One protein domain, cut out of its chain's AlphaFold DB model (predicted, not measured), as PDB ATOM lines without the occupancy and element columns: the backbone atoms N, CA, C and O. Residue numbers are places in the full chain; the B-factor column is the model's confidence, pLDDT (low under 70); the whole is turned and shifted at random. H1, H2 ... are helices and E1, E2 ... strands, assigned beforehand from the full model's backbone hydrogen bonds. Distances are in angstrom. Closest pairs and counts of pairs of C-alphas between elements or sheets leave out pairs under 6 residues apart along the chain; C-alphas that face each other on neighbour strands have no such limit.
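This is residues 20 to 97 of the 217 residues of an uncharacterized protein of Francisella hispaniensis (UniProt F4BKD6). The model is a loose V with two unlike arms: one is a thin ladder of strands, in which E1, E2 and E5 pair side by side and the hairpin of E3 and E4 makes the far end, and the other is H1 with the loops of residues 44 to 61. The arms join through residues 27 to 33 and 62 to 65, and the short H2 sits on the ladder near the place where E2 runs on into E3. The printed part has 78 residues with two named helices and five named strands, in the order E1 H1 E2 E3 E4 H2 E5; the class is mixed, helices and strands, with under half of the residues, 36, in named elements. One sheet has the order E1, E2, E5 and the other is E3 and E4, both antiparallel. The whole is loose, with a radius of gyration of the C-alphas of 14.7 A and spans of 42 by 32 by 18 A.

Start at Lys 20 and read on to strand E1, residues 24 to 26, whose C-alpha 24 stands at (143.794, -32.076, -26.321). Next comes helix H1, residues 36 to 43, 10.1 A long from first to last C-alpha; find C-alpha 36 at (140.444, -33.931, -4.852). Residues 44 to 65 hold no named element. Strand E2, residues 66 to 73, is the longest at 23.2 A. After Gly 74 look for strand E3, residues 75 to 78, 9.9 A, and then strand E4, residues 81 to 84, 10.0 A. Helix H2, residues 85 to 88, follows at once and covers 5.1 A. Strand E5, residues 92 to 96, is 12.5 A long and ends with C-alpha 96 at (128.938, -19.933, -15.083).

Begin with the sheet, where E1 and E5 are the edge strands and E2 is the inner one. Its pairing is staggered: E2 pairs with E5 over residues 66 to 70 and with E1 over residues 71 to 73. E1 and E2 are antiparallel at 163 degrees; find N 26 and O 71 within hydrogen-bond range at 2.8 A. E2 and E5 are antiparallel at 153 degrees, with N 70 and O 92 at 2.8 A. E1 and E5 are apart. Move on along E2 and it runs on into E3 across a break of one residue, at 64 degrees; these two meet only through their link. E3 and E4 form a hairpin, antiparallel at 151 degrees, with N 83 and O 76 at 2.8 A. Outside the named strands, residues 20 to 21 pair with residues 76 to 77 of E3, antiparallel, and residues 32 to 33 pair with residues 61 to 62, also antiparallel. H2 only grazes the sheet, with its residues 85 to 88; its closest C-alpha pair with E2 is Ser 73 and Ala 86, 4.4 A. H1 is not on the sheet, with 0 pairs of C-alphas within 10 A, and it is apart from E3, E4, E5 and H2. In H1 every O i to N i+4 pair is within hydrogen-bond range, while H2 with four residues is too short for such a pair.

Look for the two C-alphas farthest apart at Asp 41 and Gly 80, 42.6 A from each other. The printed part runs from residue 20 to residue 97 with no cut, and the C-alphas of these two residues are 36.9 A apart. The link from H1 to E2, 22 residues, is long. The link from E1 to H1, 9 residues, is short but not tight, and the links from E2 to E3, E3 to E4, E4 to H2 and H2 to E5 are tight. The mean pLDDT of the printed part is 83.9, and residue 20 is under 70.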
ATOM      1  N   LYS A  20     142.446 -42.943 -34.247       68.69
ATOM      2  CA  LYS A  20     143.897 -42.712 -34.201       68.69
ATOM      3  C   LYS A  20     144.161 -41.221 -34.122       68.69
ATOM      4  O   LYS A  20     143.738 -40.485 -35.013       68.69
ATOM      5  N   GLY A  21     144.853 -40.787 -33.074       73.50
ATOM      6  CA  GLY A  21     145.155 -39.377 -32.871       73.50
ATOM      7  C   GLY A  21     145.372 -39.004 -31.413       73.50
ATOM      8  O   GLY A  21     145.256 -39.836 -30.517       73.50
ATOM      9  N   THR A  22     145.664 -37.729 -31.194       76.50
ATOM     10  CA  THR A  22     145.712 -37.118 -29.864       76.50
ATOM     11  C   THR A  22     144.616 -36.072 -29.799       76.50
ATOM     12  O   THR A  22     144.516 -35.236 -30.693       76.50
ATOM     13  N   ILE A  23     143.804 -36.124 -28.748       82.56
ATOM     14  CA  ILE A  23     142.802 -35.107 -28.434       82.56
ATOM     15  C   ILE A  23     143.350 -34.304 -27.263       82.56
ATOM     16  O   ILE A  23     143.723 -34.880 -26.245       82.56
ATOM     17  N   THR A  24     143.423 -32.987 -27.410       85.44
ATOM     18  CA  THR A  24     143.794 -32.076 -26.321       85.44
ATOM     19  C   THR A  24     142.607 -31.187 -26.006       85.44
ATOM     20  O   THR A  24     142.104 -30.503 -26.893       85.44
ATOM     21  N   TRP A  25     142.160 -31.210 -24.754       86.75
ATOM     22  CA  TRP A  25     141.132 -30.307 -24.251       86.75
ATOM     23  C   TRP A  25     141.784 -29.032 -23.727       86.75
ATOM     24  O   TRP A  25     142.757 -29.102 -22.977       86.75
ATOM     25  N   HIS A  26     141.224 -27.884 -24.092       88.75
ATOM     26  CA  HIS A  26     141.664 -26.575 -23.625       88.75
ATOM     27  C   HIS A  26     140.569 -25.970 -22.758       88.75
ATOM     28  O   HIS A  26     139.481 -25.649 -23.249       88.75
ATOM     29  N   ALA A  27     140.858 -25.847 -21.466       89.25
ATOM     30  CA  ALA A  27     140.052 -25.063 -20.541       89.25
ATOM     31  C   ALA A  27     140.338 -23.557 -20.741       89.25
ATOM     32  O   ALA A  27     141.378 -23.214 -21.309       89.25
ATOM     33  N   PRO A  28     139.448 -22.657 -20.284       89.81
ATOM     34  CA  PRO A  28     139.737 -21.225 -20.251       89.81
ATOM     35  C   PRO A  28     141.034 -20.923 -19.493       89.81
ATOM     36  O   PRO A  28     141.328 -21.584 -18.501       89.81
ATOM     37  N   ASP A  29     141.752 -19.867 -19.880       88.62
ATOM     38  CA  ASP A  29     142.996 -19.448 -19.206       88.62
ATOM     39  C   ASP A  29     142.796 -19.107 -17.716       88.62
ATOM     40  O   ASP A  29     143.740 -19.127 -16.928       88.62
ATOM     41  N   THR A  30     141.564 -18.778 -17.322       85.62
ATOM     42  CA  THR A  30     141.182 -18.499 -15.933       85.62
ATOM     43  C   THR A  30     140.841 -19.753 -15.130       85.62
ATOM     44  O   THR A  30     140.645 -19.661 -13.918       85.62
ATOM     45  N   ALA A  31     140.744 -20.916 -15.775       88.62
ATOM     46  CA  ALA A  31     140.405 -22.163 -15.116       88.62
ATOM     47  C   ALA A  31     141.582 -22.682 -14.283       88.62
ATOM     48  O   ALA A  31     142.732 -22.700 -14.721       88.62
ATOM     49  N   VAL A  32     141.280 -23.170 -13.082       89.94
ATOM     50  CA  VAL A  32     142.260 -23.786 -12.176       89.94
ATOM     51  C   VAL A  32     141.857 -25.236 -11.946       89.94
ATOM     52  O   VAL A  32     140.668 -25.535 -11.893       89.94
ATOM     53  N   LEU A  33     142.816 -26.155 -11.817       88.56
ATOM     54  CA  LEU A  33     142.499 -27.547 -11.478       88.56
ATOM     55  C   LEU A  33     141.728 -27.612 -10.154       88.56
ATOM     56  O   LEU A  33     142.109 -26.967  -9.176       88.56
ATOM     57  N   ALA A  34     140.647 -28.390 -10.135       86.81
ATOM     58  CA  ALA A  34     139.909 -28.657  -8.910       86.81
ATOM     59  C   ALA A  34     140.704 -29.625  -8.025       86.81
ATOM     60  O   ALA A  34     141.280 -30.599  -8.516       86.81
ATOM     61  N   ASP A  35     140.724 -29.375  -6.717       84.81
ATOM     62  CA  ASP A  35     141.327 -30.303  -5.765       84.81
ATOM     63  C   ASP A  35     140.468 -31.570  -5.575       84.81
ATOM     64  O   ASP A  35     139.267 -31.600  -5.861       84.81
ATOM     65  N   ASN A  36     141.092 -32.628  -5.048       83.25
ATOM     66  CA  ASN A  36     140.444 -33.931  -4.852       83.25
ATOM     67  C   ASN A  36     139.185 -33.842  -3.999       83.25
ATOM     68  O   ASN A  36     138.204 -34.533  -4.262       83.25
ATOM     69  N   LYS A  37     139.218 -32.999  -2.965       81.62
ATOM     70  CA  LYS A  37     138.108 -32.857  -2.032       81.62
ATOM     71  C   LYS A  37     136.895 -32.268  -2.742       81.62
ATOM     72  O   LYS A  37     135.794 -32.783  -2.581       81.62
ATOM     73  N   THR A  38     137.104 -31.237  -3.547       80.44
ATOM     74  CA  THR A  38     136.074 -30.588  -4.357       80.44
ATOM     75  C   THR A  38     135.472 -31.570  -5.358       80.44
ATOM     76  O   THR A  38     134.251 -31.665  -5.459       80.44
ATOM     77  N   VAL A  39     136.302 -32.362  -6.044       81.69
ATOM     78  CA  VAL A  39     135.825 -33.377  -6.998       81.69
ATOM     79  C   VAL A  39     134.956 -34.432  -6.309       81.69
ATOM     80  O   VAL A  39     133.859 -34.724  -6.787       81.69
ATOM     81  N   VAL A  40     135.382 -34.945  -5.155       78.62
ATOM     82  CA  VAL A  40     134.605 -35.933  -4.392       78.62
ATOM     83  C   VAL A  40     133.311 -35.326  -3.844       78.62
ATOM     84  O   VAL A  40     132.243 -35.913  -4.002       78.62
ATOM     85  N   ASP A  41     133.379 -34.146  -3.230       74.19
ATOM     86  CA  ASP A  41     132.226 -33.528  -2.572       74.19
ATOM     87  C   ASP A  41     131.159 -33.052  -3.575       74.19
ATOM     88  O   ASP A  41     129.964 -33.164  -3.297       74.19
ATOM     89  N   VAL A  42     131.576 -32.509  -4.726       76.69
ATOM     90  CA  VAL A  42     130.676 -31.868  -5.703       76.69
ATOM     91  C   VAL A  42     130.282 -32.818  -6.827       76.69
ATOM     92  O   VAL A  42     129.107 -32.891  -7.183       76.69
ATOM     93  N   LEU A  43     131.248 -33.542  -7.400       78.75
ATOM     94  CA  LEU A  43     131.010 -34.427  -8.546       78.75
ATOM     95  C   LEU A  43     130.724 -35.874  -8.125       78.75
ATOM     96  O   LEU A  43     130.285 -36.657  -8.963       78.75
ATOM     97  N   GLN A  44     130.929 -36.224  -6.847       79.69
ATOM     98  CA  GLN A  44     130.672 -37.561  -6.288       79.69
ATOM     99  C   GLN A  44     131.416 -38.682  -7.027       79.69
ATOM    100  O   GLN A  44     130.934 -39.809  -7.150       79.69
ATOM    101  N   VAL A  45     132.615 -38.364  -7.513       80.94
ATOM    102  CA  VAL A  45     133.520 -39.281  -8.212       80.94
ATOM    103  C   VAL A  45     134.910 -39.192  -7.597       80.94
ATOM    104  O   VAL A  45     135.322 -38.135  -7.128       80.94
ATOM    105  N   ASN A  46     135.640 -40.306  -7.606       82.31
ATOM    106  CA  ASN A  46     137.040 -40.332  -7.192       82.31
ATOM    107  C   ASN A  46     137.932 -40.163  -8.417       82.31
ATOM    108  O   ASN A  46     137.662 -40.752  -9.466       82.31
ATOM    109  N   CYS A  47     139.007 -39.398  -8.266       83.06
ATOM    110  CA  CYS A  47     140.079 -39.387  -9.248       83.06
ATOM    111  C   CYS A  47     140.880 -40.681  -9.179       83.06
ATOM    112  O   CYS A  47     141.062 -41.267  -8.111       83.06
ATOM    113  N   GLU A  48     141.373 -41.117 -10.329       81.69
ATOM    114  CA  GLU A  48     142.305 -42.229 -10.421       81.69
ATOM    115  C   GLU A  48     143.476 -42.040  -9.439       81.69
ATOM    116  O   GLU A  48     144.092 -40.972  -9.381       81.69
ATOM    117  N   ASN A  49     143.775 -43.081  -8.655       82.00
ATOM    118  CA  ASN A  49     144.808 -43.076  -7.611       82.00
ATOM    119  C   ASN A  49     144.628 -41.988  -6.534       82.00
ATOM    120  O   ASN A  49     145.617 -41.532  -5.961       82.00
ATOM    121  N   ASP A  50     143.388 -41.555  -6.285       79.94
ATOM    122  CA  ASP A  50     143.040 -40.516  -5.312       79.94
ATOM    123  C   ASP A  50     143.788 -39.193  -5.545       79.94
ATOM    124  O   ASP A  50     144.079 -38.460  -4.599       79.94
ATOM    125  N   ASN A  51     144.128 -38.879  -6.803       80.31
ATOM    126  CA  ASN A  51     144.846 -37.658  -7.161       80.31
ATOM    127  C   ASN A  51     144.306 -37.043  -8.456       80.31
ATOM    128  O   ASN A  51     144.513 -37.587  -9.537       80.31
ATOM    129  N   CYS A  52     143.627 -35.903  -8.359       81.31
ATOM    130  CA  CYS A  52     143.089 -35.127  -9.468       81.31
ATOM    131  C   CYS A  52     144.182 -34.222 -10.035       81.31
ATOM    132  O   CYS A  52     144.499 -33.159  -9.508       81.31
ATOM    133  N   THR A  53     144.779 -34.667 -11.132       80.75
ATOM    134  CA  THR A  53     145.751 -33.908 -11.916       80.75
ATOM    135  C   THR A  53     145.155 -33.588 -13.282       80.75
ATOM    136  O   THR A  53     144.111 -34.127 -13.647       80.75
ATOM    137  N   ALA A  54     145.850 -32.776 -14.080       77.50
ATOM    138  CA  ALA A  54     145.467 -32.508 -15.469       77.50
ATOM    139  C   ALA A  54     145.385 -33.768 -16.361       77.50
ATOM    140  O   ALA A  54     144.848 -33.688 -17.461       77.50
ATOM    141  N   ASN A  55     145.933 -34.904 -15.910       77.06
ATOM    142  CA  ASN A  55     145.955 -36.165 -16.653       77.06
ATOM    143  C   ASN A  55     145.179 -37.292 -15.951       77.06
ATOM    144  O   ASN A  55     145.256 -38.439 -16.384       77.06
ATOM    145  N   SER A  56     144.487 -36.998 -14.849       81.56
ATOM    146  CA  SER A  56     143.759 -38.016 -14.085       81.56
ATOM    147  C   SER A  56     142.396 -38.310 -14.704       81.56
ATOM    148  O   SER A  56     141.836 -37.481 -15.423       81.56
ATOM    149  N   ASN A  57     141.827 -39.475 -14.397       79.62
ATOM    150  CA  ASN A  57     140.453 -39.801 -14.758       79.62
ATOM    151  C   ASN A  57     139.540 -39.828 -13.512       79.62
ATOM    152  O   ASN A  57     139.715 -40.717 -12.677       79.62
ATOM    153  N   PRO A  58     138.574 -38.899 -13.366       82.50
ATOM    154  CA  PRO A  58     138.359 -37.719 -14.207       82.50
ATOM    155  C   PRO A  58     139.402 -36.615 -13.962       82.50
ATOM    156  O   PRO A  58     140.071 -36.577 -12.930       82.50
ATOM    157  N   THR A  59     139.496 -35.685 -14.914       82.50
ATOM    158  CA  THR A  59     140.142 -34.376 -14.736       82.50
ATOM    159  C   THR A  59     139.039 -33.342 -14.521       82.50
ATOM    160  O   THR A  59     138.037 -33.362 -15.238       82.50
ATOM    161  N   ALA A  60     139.208 -32.436 -13.558       86.38
ATOM    162  CA  ALA A  60     138.211 -31.422 -13.223       86.38
ATOM    163  C   ALA A  60     138.851 -30.040 -13.039       86.38
ATOM    164  O   ALA A  60     139.980 -29.921 -12.562       86.38
ATOM    165  N   TYR A  61     138.100 -28.999 -13.400       87.31
ATOM    166  CA  TYR A  61     138.520 -27.603 -13.315       87.31
ATOM    167  C   TYR A  61     137.473 -26.775 -12.570       87.31
ATOM    168  O   TYR A  61     136.273 -26.930 -12.798       87.31
ATOM    169  N   ASN A  62     137.941 -25.858 -11.731       86.19
ATOM    170  CA  ASN A  62     137.163 -24.745 -11.213       86.19
ATOM    171  C   ASN A  62     137.137 -23.637 -12.271       86.19
ATOM    172  O   ASN A  62     138.188 -23.137 -12.684       86.19
ATOM    173  N   LEU A  63     135.935 -23.270 -12.710       88.12
ATOM    174  CA  LEU A  63     135.710 -22.185 -13.662       88.12
ATOM    175  C   LEU A  63     135.379 -20.893 -12.913       88.12
ATOM    176  O   LEU A  63     134.677 -20.909 -11.903       88.12
ATOM    177  N   THR A  64     135.874 -19.765 -13.416       84.69
ATOM    178  CA  THR A  64     135.530 -18.442 -12.884       84.69
ATOM    179  C   THR A  64     134.136 -18.029 -13.326       84.69
ATOM    180  O   THR A  64     133.781 -18.278 -14.475       84.69
ATOM    181  N   VAL A  65     133.406 -17.313 -12.468       83.88
ATOM    182  CA  VAL A  65     132.100 -16.720 -12.802       83.88
ATOM    183  C   VAL A  65     132.178 -15.926 -14.106       83.88
ATOM    184  O   VAL A  65     133.108 -15.144 -14.314       83.88
ATOM    185  N   GLY A  66     131.173 -16.099 -14.960       85.56
ATOM    186  CA  GLY A  66     131.085 -15.460 -16.267       85.56
ATOM    187  C   GLY A  66     131.261 -16.446 -17.417       85.56
ATOM    188  O   GLY A  66     131.052 -17.651 -17.270       85.56
ATOM    189  N   SER A  67     131.611 -15.920 -18.587       90.25
ATOM    190  CA  SER A  67     131.656 -16.702 -19.820       90.25
ATOM    191  C   SER A  67     132.947 -17.505 -19.927       90.25
ATOM    192  O   SER A  67     134.041 -16.942 -19.888       90.25
ATOM    193  N   ASN A  68     132.819 -18.823 -20.065       91.00
ATOM    194  CA  ASN A  68     133.935 -19.757 -20.131       91.00
ATOM    195  C   ASN A  68     133.872 -20.539 -21.441       91.00
ATOM    196  O   ASN A  68     132.902 -21.255 -21.693       91.00
ATOM    197  N   THR A  69     134.915 -20.438 -22.264       92.56
ATOM    198  CA  THR A  69     135.018 -21.190 -23.518       92.56
ATOM    199  C   THR A  69     135.931 -22.400 -23.353       92.56
ATOM    200  O   THR A  69     137.105 -22.260 -23.027       92.56
ATOM    201  N   ILE A  70     135.399 -23.588 -23.629       90.88
ATOM    202  CA  ILE A  70     136.142 -24.847 -23.689       90.88
ATOM    203  C   ILE A  70     136.305 -25.225 -25.158       90.88
ATOM    204  O   ILE A  70     135.339 -25.225 -25.929       90.88
ATOM    205  N   SER A  71     137.528 -25.559 -25.555       92.00
ATOM    206  CA  SER A  71     137.831 -25.980 -26.922       92.00
ATOM    207  C   SER A  71     138.631 -27.275 -26.949       92.00
ATOM    208  O   SER A  71     139.060 -27.795 -25.918       92.00
ATOM    209  N   VAL A  72     138.790 -27.830 -28.143       90.69
ATOM    210  CA  VAL A  72     139.524 -29.067 -28.372       90.69
ATOM    211  C   VAL A  72     140.441 -28.886 -29.574       90.69
ATOM    212  O   VAL A  72     140.102 -28.182 -30.520       90.69
ATOM    213  N   SER A  73     141.611 -29.511 -29.541       90.69
ATOM    214  CA  SER A  73     142.524 -29.553 -30.678       90.69
ATOM    215  C   SER A  73     143.090 -30.948 -30.890       90.69
ATOM    216  O   SER A  73     143.007 -31.824 -30.024       90.69
ATOM    217  N   GLY A  74     143.739 -31.115 -32.037       86.75
ATOM    218  CA  GLY A  74     144.385 -32.351 -32.440       86.75
ATOM    219  C   GLY A  74     143.738 -32.935 -33.684       86.75
ATOM    220  O   GLY A  74     142.735 -32.432 -34.184       86.75
ATOM    221  N   THR A  75     144.336 -33.999 -34.198       85.25
ATOM    222  CA  THR A  75     143.879 -34.649 -35.425       85.25
ATOM    223  C   THR A  75     143.381 -36.041 -35.108       85.25
ATOM    224  O   THR A  75     144.111 -36.817 -34.489       85.25
ATOM    225  N   VAL A  76     142.182 -36.375 -35.574       83.19
ATOM    226  CA  VAL A  76     141.623 -37.724 -35.457       83.19
ATOM    227  C   VAL A  76     141.390 -38.285 -36.847       83.19
ATOM    228  O   VAL A  76     140.808 -37.620 -37.698       83.19
ATOM    229  N   THR A  77     141.822 -39.518 -37.087       79.25
ATOM    230  CA  THR A  77     141.432 -40.252 -38.291       79.25
ATOM    231  C   THR A  77     140.249 -41.162 -37.985       79.25
ATOM    232  O   THR A  77     140.380 -42.043 -37.142       79.25
ATOM    233  N   VAL A  78     139.130 -40.977 -38.693       75.88
ATOM    234  CA  VAL A  78     137.930 -41.830 -38.643       75.88
ATOM    235  C   VAL A  78     137.636 -42.326 -40.055       75.88
ATOM    236  O   VAL A  78     137.564 -41.524 -40.985       75.88
ATOM    237  N   ASP A  79     137.508 -43.641 -40.246       74.94
ATOM    238  CA  ASP A  79     137.257 -44.261 -41.561       74.94
ATOM    239  C   ASP A  79     138.229 -43.796 -42.670       74.94
ATOM    240  O   ASP A  79     137.861 -43.614 -43.832       74.94
ATOM    241  N   GLY A  80     139.493 -43.547 -42.306       75.62
ATOM    242  CA  GLY A  80     140.526 -43.056 -43.227       75.62
ATOM    243  C   GLY A  80     140.428 -41.567 -43.586       75.62
ATOM    244  O   GLY A  80     141.244 -41.087 -44.371       75.62
ATOM    245  N   LYS A  81     139.478 -40.820 -43.012       81.81
ATOM    246  CA  LYS A  81     139.399 -39.357 -43.113       81.81
ATOM    247  C   LYS A  81     140.017 -38.709 -41.887       81.81
ATOM    248  O   LYS A  81     139.684 -39.074 -40.765       81.81
ATOM    249  N   THR A  82     140.878 -37.727 -42.112       84.62
ATOM    250  CA  THR A  82     141.466 -36.916 -41.045       84.62
ATOM    251  C   THR A  82     140.563 -35.725 -40.752       84.62
ATOM    252  O   THR A  82     140.176 -35.012 -41.673       84.62
ATOM    253  N   ILE A  83     140.244 -35.541 -39.477       84.62
ATOM    254  CA  ILE A  83     139.454 -34.448 -38.917       84.62
ATOM    255  C   ILE A  83     140.409 -33.605 -38.075       84.62
ATOM    256  O   ILE A  83     141.122 -34.162 -37.232       84.62
ATOM    257  N   ASP A  84     140.435 -32.294 -38.301       88.00
ATOM    258  CA  ASP A  84     141.156 -31.351 -37.446       88.00
ATOM    259  C   ASP A  84     140.175 -30.792 -36.418       88.00
ATOM    260  O   ASP A  84     139.285 -30.002 -36.728       88.00
ATOM    261  N   LEU A  85     140.326 -31.220 -35.168       87.75
ATOM    262  CA  LEU A  85     139.395 -30.871 -34.105       87.75
ATOM    263  C   LEU A  85     139.369 -29.366 -33.814       87.75
ATOM    264  O   LEU A  85     138.334 -28.876 -33.376       87.75
ATOM    265  N   ALA A  86     140.452 -28.630 -34.086       87.94
ATOM    266  CA  ALA A  86     140.498 -27.192 -33.830       87.94
ATOM    267  C   ALA A  86     139.619 -26.387 -34.802       87.94
ATOM    268  O   ALA A  86     139.132 -25.312 -34.449       87.94
ATOM    269  N   THR A  87     139.415 -26.889 -36.024       89.19
ATOM    270  CA  THR A  87     138.595 -26.224 -37.050       89.19
ATOM    271  C   THR A  87     137.222 -26.857 -37.212       89.19
ATOM    272  O   THR A  87     136.250 -26.157 -37.499       89.19
ATOM    273  N   ASP A  88     137.136 -28.174 -37.027       86.44
ATOM    274  CA  ASP A  88     135.940 -28.955 -37.333       86.44
ATOM    275  C   ASP A  88     135.004 -29.092 -36.122       86.44
ATOM    276  O   ASP A  88     133.815 -29.377 -36.290       86.44
ATOM    277  N   VAL A  89     135.500 -28.846 -34.901       83.75
ATOM    278  CA  VAL A  89     134.696 -28.827 -33.672       83.75
ATOM    279  C   VAL A  89     134.598 -27.401 -33.148       83.75
ATOM    280  O   VAL A  89     135.592 -26.758 -32.819       83.75
ATOM    281  N   LYS A  90     133.369 -26.891 -33.040       88.12
ATOM    282  CA  LYS A  90     133.138 -25.559 -32.474       88.12
ATOM    283  C   LYS A  90     133.410 -25.576 -30.966       88.12
ATOM    284  O   LYS A  90     132.880 -26.463 -30.291       88.12
ATOM    285  N   PRO A  91     134.146 -24.588 -30.430       89.44
ATOM    286  CA  PRO A  91     134.247 -24.395 -28.993       89.44
ATOM    287  C   PRO A  91     132.867 -24.241 -28.360       89.44
ATOM    288  O   PRO A  91     131.962 -23.636 -28.946       89.44
ATOM    289  N   ILE A  92     132.722 -24.765 -27.150       90.44
ATOM    290  CA  ILE A  92     131.518 -24.595 -26.345       90.44
ATOM    291  C   ILE A  92     131.781 -23.438 -25.393       90.44
ATOM    292  O   ILE A  92     132.817 -23.401 -24.736       90.44
ATOM    293  N   THR A  93     130.858 -22.485 -25.342       88.88
ATOM    294  CA  THR A  93     130.895 -21.401 -24.359       88.88
ATOM    295  C   THR A  93     129.730 -21.580 -23.411       88.88
ATOM    296  O   THR A  93     128.585 -21.632 -23.855       88.88
ATOM    297  N   GLU A  94     130.040 -21.694 -22.126       85.88
ATOM    298  CA  GLU A  94     129.057 -21.791 -21.056       85.88
ATOM    299  C   GLU A  94     129.261 -20.625 -20.095       85.88
ATOM    300  O   GLU A  94     130.384 -20.321 -19.678       85.88
ATOM    301  N   ASP A  95     128.159 -19.982 -19.733       84.94
ATOM    302  CA  ASP A  95     128.164 -18.973 -18.690       84.94
ATOM    303  C   ASP A  95     128.019 -19.675 -17.341       84.94
ATOM    304  O   ASP A  95     127.085 -20.448 -17.110       84.94
ATOM    305  N   THR A  96     128.972 -19.424 -16.451       81.38
ATOM    306  CA  THR A  96     128.938 -19.933 -15.083       81.38
ATOM    307  C   THR A  96     128.458 -18.845 -14.141       81.38
ATOM    308  O   THR A  96     128.807 -17.668 -14.268       81.38
ATOM    309  N   GLU A  97     127.647 -19.251 -13.174       73.94
ATOM    310  CA  GLU A  97     127.219 -18.396 -12.077       73.94
ATOM    311  C   GLU A  97     127.960 -18.786 -10.805       73.94
ATOM    312  O   GLU A  97     128.417 -19.919 -10.639       73.94
TER     313      GLU A  97